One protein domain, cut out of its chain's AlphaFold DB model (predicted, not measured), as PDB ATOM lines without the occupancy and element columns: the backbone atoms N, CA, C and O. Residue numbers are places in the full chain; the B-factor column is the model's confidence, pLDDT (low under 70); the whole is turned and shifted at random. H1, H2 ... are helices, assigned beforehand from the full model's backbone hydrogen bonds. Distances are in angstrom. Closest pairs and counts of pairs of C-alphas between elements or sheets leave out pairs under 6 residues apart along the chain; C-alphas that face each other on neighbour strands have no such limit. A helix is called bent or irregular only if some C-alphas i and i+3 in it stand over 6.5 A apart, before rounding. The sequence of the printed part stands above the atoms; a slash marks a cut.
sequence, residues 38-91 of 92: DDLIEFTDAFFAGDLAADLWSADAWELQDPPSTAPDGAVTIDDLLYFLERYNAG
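AT A GLANCE: This is residues 38 to 91 of the 92 residues of an uncharacterized protein of Phycisphaerales bacterium (UniProt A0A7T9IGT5). Two helices, H1 and H3, stand side by side and run opposite ways, their lines only 2 degrees from each other in direction, close but not clearly touching, with their centres 12.0 A apart. From one end of this pair, a long loop that holds the short helix H2 extends away, and its residues 62 to 67 stick out at the far end. The printed part has 54 residues with three named helices, in the order H1, H2, H3, and no named strand; its class is all helix. It is compact, with a radius of gyration of the C-alphas of 11.4 A, and the C-alphas span 36 by 24 by 13 A along their three main axes.

HOW THE PARTS SIT: H1, residues 38 to 49, and H3, residues 78 to 90, are close but not clearly touching, with 2 pairs of C-alphas within 8 A. Their closest C-alphas are those of Phe 47 and Leu 81, 7.6 A apart. Their lines stand at a shallow tilt of 2 degrees, opposite ways, and their centres are 12.0 A apart. H2, residues 59 to 62, is apart from H1. H2 and H3 are close but not clearly touching; their closest C-alphas, those of Ala 59 and Asp 79, are 6.0 A apart, and their centres are 14.9 A apart. In H1 and H3 every pair of O i and N i+4 is within hydrogen-bond range. H2 is too short for such a pair, and its one pair of O i and N i+3 is not within range.

IN THESE COORDINATES: H1 begins at Asp 38, with its C-alpha at (15.254, 1.131, 16.216), and ends at Ala 49, 16.9 A from first to last C-alpha. H2 runs from Ala 59, with its C-alpha at (27.812, 7.877, -4.750), to Trp 62. It is irregular: C-alphas 59 and 62 are 7.0 A apart, where about 5 A would be found in a regular helix. H3, the longest helix with 13 residues, runs from Ile 78 to Ala 90, 18.6 A from first to last C-alpha, and ends with C-alpha 90 at (9.459, 5.570, 2.305).

THE WHOLE: The two C-alphas farthest apart are those of Asp 38 and Leu 64, at 36.1 A. The printed part has no cut. The link from H1 to H2 has 9 residues and is short; the link from H2 to H3 is long, with 15 residues, 63 to 77. Residues 62 to 67, of which 62 belongs to H2, stand free. The mean pLDDT of the printed part is 82.4, and the 15 residues from 57 to 71 are under 70. The mean pLDDT is 97 in H1, 51 in H2 and 92 in H3.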
ATOM      1  N   ASP A  38      14.195   2.068  15.849       97.38
ATOM      2  CA  ASP A  38      15.254   1.131  16.216       97.38
ATOM      3  C   ASP A  38      16.269   0.968  15.068       97.38
ATOM      4  O   ASP A  38      17.474   1.010  15.310       97.38
ATOM      5  N   ASP A  39      15.806   0.943  13.813       95.69
ATOM      6  CA  ASP A  39      16.669   0.941  12.625       95.69
ATOM      7  C   ASP A  39      17.468   2.233  12.483       95.69
ATOM      8  O   ASP A  39      18.654   2.216  12.155       95.69
ATOM      9  N   LEU A  40      16.831   3.375  12.761       97.06
ATOM     10  CA  LEU A  40      17.510   4.669  12.735       97.06
ATOM     11  C   LEU A  40      18.633   4.724  13.773       97.06
ATOM     12  O   LEU A  40      19.715   5.220  13.467       97.06
ATOM     13  N   ILE A  41      18.381   4.236  14.989       97.81
ATOM     14  CA  ILE A  41      19.380   4.222  16.063       97.81
ATOM     15  C   ILE A  41      20.568   3.347  15.651       97.81
ATOM     16  O   ILE A  41      21.690   3.854  15.625       97.81
ATOM     17  N   GLU A  42      20.317   2.102  15.240       97.31
ATOM     18  CA  GLU A  42      21.359   1.154  14.817       97.31
ATOM     19  C   GLU A  42      22.186   1.705  13.641       97.31
ATOM     20  O   GLU A  42      23.420   1.702  13.682       97.31
ATOM     21  N   PHE A  43      21.524   2.266  12.621       96.75
ATOM     22  CA  PHE A  43      22.208   2.882  11.483       96.75
ATOM     23  C   PHE A  43      23.086   4.062  11.914       96.75
ATOM     24  O   PHE A  43      24.241   4.159  11.498       96.75
ATOM     25  N   THR A  44      22.573   4.972  12.749       97.81
ATOM     26  CA  THR A  44      23.352   6.149  13.167       97.81
ATOM     27  C   THR A  44      24.562   5.788  14.021       97.81
ATOM     28  O   THR A  44      25.607   6.424  13.871       97.81
ATOM     29  N   ASP A  45      24.467   4.752  14.857       98.19
ATOM     30  CA  ASP A  45      25.600   4.252  15.637       98.19
ATOM     31  C   ASP A  45      26.706   3.707  14.715       98.19
ATOM     32  O   ASP A  45      27.875   4.082  14.866       98.19
ATOM     33  N   ALA A  46      26.345   2.910  13.703       97.56
ATOM     34  CA  ALA A  46      27.280   2.414  12.690       97.56
ATOM     35  C   ALA A  46      27.885   3.553  11.846       97.56
ATOM     36  O   ALA A  46      29.102   3.606  11.639       97.56
ATOM     37  N   PHE A  47      27.063   4.518  11.425       97.44
ATOM     38  CA  PHE A  47      27.483   5.673  10.632       97.44
ATOM     39  C   PHE A  47      28.514   6.538  11.365       97.44
ATOM     40  O   PHE A  47      29.564   6.872  10.814       97.44
ATOM     41  N   PHE A  48      28.263   6.875  12.636       97.12
ATOM     42  CA  PHE A  48      29.198   7.676  13.432       97.12
ATOM     43  C   PHE A  48      30.479   6.920  13.799       97.12
ATOM     44  O   PHE A  48      31.510   7.557  14.035       97.12
ATOM     45  N   ALA A  49      30.438   5.588  13.825       97.44
ATOM     46  CA  ALA A  49      31.621   4.748  13.973       97.44
ATOM     47  C   ALA A  49      32.437   4.612  12.672       97.44
ATOM     48  O   ALA A  49      33.589   4.176  12.730       97.44
ATOM     49  N   GLY A  50      31.871   4.994  11.519       94.75
ATOM     50  CA  GLY A  50      32.446   4.708  10.205       94.75
ATOM     51  C   GLY A  50      32.494   3.207   9.905       94.75
ATOM     52  O   GLY A  50      33.429   2.745   9.252       94.75
ATOM     53  N   ASP A  51      31.543   2.440  10.444       96.06
ATOM     54  CA  ASP A  51      31.442   0.995  10.242       96.06
ATOM     55  C   ASP A  51      30.847   0.691   8.863       96.06
ATOM     56  O   ASP A  51      29.847   1.288   8.471       96.06
ATOM     57  N   LEU A  52      31.420  -0.283   8.150       91.88
ATOM     58  CA  LEU A  52      30.916  -0.752   6.853       91.88
ATOM     59  C   LEU A  52      29.486  -1.315   6.924       91.88
ATOM     60  O   LEU A  52      28.861  -1.510   5.889       91.88
ATOM     61  N   ALA A  53      28.935  -1.556   8.114       89.56
ATOM     62  CA  ALA A  53      27.505  -1.808   8.292       89.56
ATOM     63  C   ALA A  53      26.612  -0.628   7.846       89.56
ATOM     64  O   ALA A  53      25.448  -0.847   7.524       89.56
ATOM     65  N   ALA A  54      27.144   0.599   7.815       93.62
ATOM     66  CA  ALA A  54      26.454   1.797   7.338       93.62
ATOM     67  C   ALA A  54      26.756   2.147   5.868       93.62
ATOM     68  O   ALA A  54      26.228   3.143   5.387       93.62
ATOM     69  N   ASP A  55      27.579   1.361   5.169       91.38
ATOM     70  CA  ASP A  55      27.859   1.509   3.733       91.38
ATOM     71  C   ASP A  55      26.721   0.841   2.942       91.38
ATOM     72  O   ASP A  55      26.705  -0.372   2.709       91.38
ATOM     73  N   LEU A  56      25.687   1.631   2.650       83.94
ATOM     74  CA  LEU A  56      24.452   1.210   1.987       83.94
ATOM     75  C   LEU A  56      24.401   1.666   0.524       83.94
ATOM     76  O   LEU A  56      23.577   1.147  -0.239       83.94
ATOM     77  N   TRP A  57      25.222   2.646   0.132       69.75
ATOM     78  CA  TRP A  57      25.116   3.318  -1.156       69.75
ATOM     79  C   TRP A  57      26.445   3.850  -1.695       69.75
ATOM     80  O   TRP A  57      27.108   4.669  -1.068       69.75
ATOM     81  N   SER A  58      26.725   3.535  -2.960       63.53
ATOM     82  CA  SER A  58      27.794   4.177  -3.713       63.53
ATOM     83  C   SER A  58      27.346   5.485  -4.374       63.53
ATOM     84  O   SER A  58      26.424   5.536  -5.193       63.53
ATOM     85  N   ALA A  59      28.050   6.582  -4.096       51.50
ATOM     86  CA  ALA A  59      27.812   7.877  -4.750       51.50
ATOM     87  C   ALA A  59      28.234   7.913  -6.238       51.50
ATOM     88  O   ALA A  59      28.003   8.902  -6.941       51.50
ATOM     89  N   ASP A  60      28.858   6.847  -6.746       53.00
ATOM     90  CA  ASP A  60      29.467   6.780  -8.079       53.00
ATOM     91  C   ASP A  60      28.467   6.650  -9.245       53.00
ATOM     92  O   ASP A  60      28.857   6.729 -10.410       53.00
ATOM     93  N   ALA A  61      27.160   6.631  -8.972       48.59
ATOM     94  CA  ALA A  61      26.118   6.700 -10.000       48.59
ATOM     95  C   ALA A  61      26.104   8.012 -10.827       48.59
ATOM     96  O   ALA A  61      25.333   8.123 -11.787       48.59
ATOM     97  N   TRP A  62      26.927   9.019 -10.494       50.84
ATOM     98  CA  TRP A  62      27.048  10.244 -11.297       50.84
ATOM     99  C   TRP A  62      28.039  10.130 -12.470       50.84
ATOM    100  O   TRP A  62      28.036  10.988 -13.356       50.84
ATOM    101  N   GLU A  63      28.860   9.080 -12.555       55.88
ATOM    102  CA  GLU A  63      29.846   8.957 -13.631       55.88
ATOM    103  C   GLU A  63      29.695   7.622 -14.377       55.88
ATOM    104  O   GLU A  63      30.165   6.582 -13.942       55.88
ATOM    105  N   LEU A  64      29.092   7.705 -15.572       49.19
ATOM    106  CA  LEU A  64      29.068   6.687 -16.635       49.19
ATOM    107  C   LEU A  64      28.002   5.587 -16.518       49.19
ATOM    108  O   LEU A  64      28.288   4.471 -16.128       49.19
ATOM    109  N   GLN A  65      26.814   5.873 -17.058       51.06
ATOM    110  CA  GLN A  65      26.035   4.953 -17.910       51.06
ATOM    111  C   GLN A  65      25.786   3.494 -17.445       51.06
ATOM    112  O   GLN A  65      25.424   2.670 -18.284       51.06
ATOM    113  N   ASP A  66      25.912   3.178 -16.161       50.53
ATOM    114  CA  ASP A  66      25.431   1.952 -15.524       50.53
ATOM    115  C   ASP A  66      24.205   2.305 -14.660       50.53
ATOM    116  O   ASP A  66      24.077   3.454 -14.220       50.53
ATOM    117  N   PRO A  67      23.230   1.394 -14.460       55.62
ATOM    118  CA  PRO A  67      22.133   1.671 -13.535       55.62
ATOM    119  C   PRO A  67      22.740   2.031 -12.172       55.62
ATOM    120  O   PRO A  67      23.746   1.416 -11.821       55.62
ATOM    121  N   PRO A  68      22.169   3.000 -11.423       54.06
ATOM    122  CA  PRO A  68      22.725   3.418 -10.140       54.06
ATOM    123  C   PRO A  68      23.004   2.167  -9.318       54.06
ATOM    124  O   PRO A  68      22.081   1.390  -9.043       54.06
ATOM    125  N   SER A  69      24.282   1.906  -9.061       54.62
ATOM    126  CA  SER A  69      24.662   0.678  -8.396       54.62
ATOM    127  C   SER A  69      24.153   0.819  -6.968       54.62
ATOM    128  O   SER A  69      24.522   1.733  -6.246       54.62
ATOM    129  N   THR A  70      23.202  -0.022  -6.575       60.00
ATOM    130  CA  THR A  70      22.682  -0.057  -5.201       60.00
ATOM    131  C   THR A  70      23.668  -0.799  -4.294       60.00
ATOM    132  O   THR A  70      23.250  -1.647  -3.506       60.00
ATOM    133  N   ALA A  71      24.969  -0.635  -4.533       68.44
ATOM    134  CA  ALA A  71      26.014  -1.466  -3.967       68.44
ATOM    135  C   ALA A  71      26.881  -0.637  -3.011       68.44
ATOM    136  O   ALA A  71      27.176   0.510  -3.330       68.44
ATOM    137  N   PRO A  72      27.303  -1.223  -1.882       78.94
ATOM    138  CA  PRO A  72      28.308  -0.633  -1.003       78.94
ATOM    139  C   PRO A  72      29.621  -0.349  -1.758       78.94
ATOM    140  O   PRO A  72      30.082  -1.222  -2.507       78.94
ATOM    141  N   ASP A  73      30.231   0.828  -1.577       81.25
ATOM    142  CA  ASP A  73      31.490   1.217  -2.254       81.25
ATOM    143  C   ASP A  73      32.752   1.077  -1.390       81.25
ATOM    144  O   ASP A  73      33.878   1.300  -1.852       81.25
ATOM    145  N   GLY A  74      32.591   0.616  -0.155       87.81
ATOM    146  CA  GLY A  74      33.652   0.472   0.827       87.81
ATOM    147  C   GLY A  74      33.938   1.750   1.610       87.81
ATOM    148  O   GLY A  74      34.921   1.773   2.361       87.81
ATOM    149  N   ALA A  75      33.137   2.803   1.450       89.56
ATOM    150  CA  ALA A  75      33.209   4.020   2.236       89.56
ATOM    151  C   ALA A  75      31.879   4.296   2.946       89.56
ATOM    152  O   ALA A  75      30.808   4.009   2.447       89.56
ATOM    153  N   VAL A  76      31.969   4.897   4.135       93.19
ATOM    154  CA  VAL A  76      30.802   5.407   4.862       93.19
ATOM    155  C   VAL A  76      30.808   6.917   4.715       93.19
ATOM    156  O   VAL A  76      31.689   7.610   5.239       93.19
ATOM    157  N   THR A  77      29.862   7.433   3.948       91.94
ATOM    158  CA  THR A  77      29.819   8.819   3.496       91.94
ATOM    159  C   THR A  77      28.434   9.421   3.673       91.94
ATOM    160  O   THR A  77      27.454   8.754   3.983       91.94
ATOM    161  N   ILE A  78      28.326  10.735   3.468       91.75
ATOM    162  CA  ILE A  78      27.034  11.421   3.553       91.75
ATOM    163  C   ILE A  78      25.980  10.827   2.602       91.75
ATOM    164  O   ILE A  78      24.790  10.922   2.897       91.75
ATOM    165  N   ASP A  79      26.398  10.208   1.500       89.19
ATOM    166  CA  ASP A  79      25.493   9.619   0.521       89.19
ATOM    167  C   ASP A  79      24.770   8.384   1.084       89.19
ATOM    168  O   ASP A  79      23.570   8.237   0.851       89.19
ATOM    169  N   ASP A  80      25.420   7.598   1.949       90.75
ATOM    170  CA  ASP A  80      24.788   6.502   2.694       90.75
ATOM    171  C   ASP A  80      23.685   6.991   3.629       90.75
ATOM    172  O   ASP A  80      22.591   6.428   3.672       90.75
ATOM    173  N   LEU A  81      23.946   8.080   4.363       94.06
ATOM    174  CA  LEU A  81      22.955   8.686   5.255       94.06
ATOM    175  C   LEU A  81      21.756   9.218   4.465       94.06
ATOM    176  O   LEU A  81      20.610   9.040   4.879       94.06
ATOM    177  N   LEU A  82      21.998   9.889   3.340       92.50
ATOM    178  CA  LEU A  82      20.920  10.415   2.505       92.50
ATOM    179  C   LEU A  82      20.094   9.286   1.887       92.50
ATOM    180  O   LEU A  82      18.863   9.370   1.897       92.50
ATOM    181  N   TYR A  83      20.752   8.223   1.427       88.62
ATOM    182  CA  TYR A  83      20.092   7.018   0.946       88.62
ATOM    183  C   TYR A  83      19.241   6.372   2.043       88.62
ATOM    184  O   TYR A  83      18.049   6.142   1.837       88.62
ATOM    185  N   PHE A  84      19.800   6.160   3.238       92.62
ATOM    186  CA  PHE A  84      19.064   5.618   4.379       92.62
ATOM    187  C   PHE A  84      17.822   6.453   4.705       92.62
ATOM    188  O   PHE A  84      16.748   5.901   4.904       92.62
ATOM    189  N   LEU A  85      17.923   7.785   4.727       94.56
ATOM    190  CA  LEU A  85      16.791   8.652   5.065       94.56
ATOM    191  C   LEU A  85      15.684   8.652   4.001       94.56
ATOM    192  O   LEU A  85      14.506   8.713   4.359       94.56
ATOM    193  N   GLU A  86      16.033   8.578   2.712       91.94
ATOM    194  CA  GLU A  86      15.050   8.419   1.629       91.94
ATOM    195  C   GLU A  86      14.229   7.143   1.843       91.94
ATOM    196  O   GLU A  86      12.994   7.160   1.795       91.94
ATOM    197  N   ARG A  87      14.940   6.061   2.153       90.56
ATOM    198  CA  ARG A  87      14.416   4.724   2.395       90.56
ATOM    199  C   ARG A  87      13.570   4.651   3.666       90.56
ATOM    200  O   ARG A  87      12.396   4.281   3.635       90.56
ATOM    201  N   TYR A  88      14.091   5.182   4.765       93.94
ATOM    202  CA  TYR A  88      13.400   5.319   6.042       93.94
ATOM    203  C   TYR A  88      12.065   6.063   5.910       93.94
ATOM    204  O   TYR A  88      11.029   5.610   6.392       93.94
ATOM    205  N   ASN A  89      12.062   7.192   5.197       94.50
ATOM    206  CA  ASN A  89      10.856   7.985   4.968       94.50
ATOM    207  C   ASN A  89       9.843   7.281   4.043       94.50
ATOM    208  O   ASN A  89       8.639   7.515   4.161       94.50
ATOM    209  N   ALA A  90      10.310   6.421   3.134       89.38
ATOM    210  CA  ALA A  90       9.459   5.570   2.305       89.38
ATOM    211  C   ALA A  90       8.930   4.326   3.047       89.38
ATOM    212  O   ALA A  90       8.008   3.676   2.550       89.38
ATOM    213  N   GLY A  91       9.491   4.003   4.220       86.12
ATOM    214  CA  GLY A  91       9.264   2.739   4.920       86.12
ATOM    215  C   GLY A  91       9.929   1.549   4.221       86.12
ATOM    216  O   GLY A  91       9.400   0.438   4.303       86.12
TER     217      GLY A  91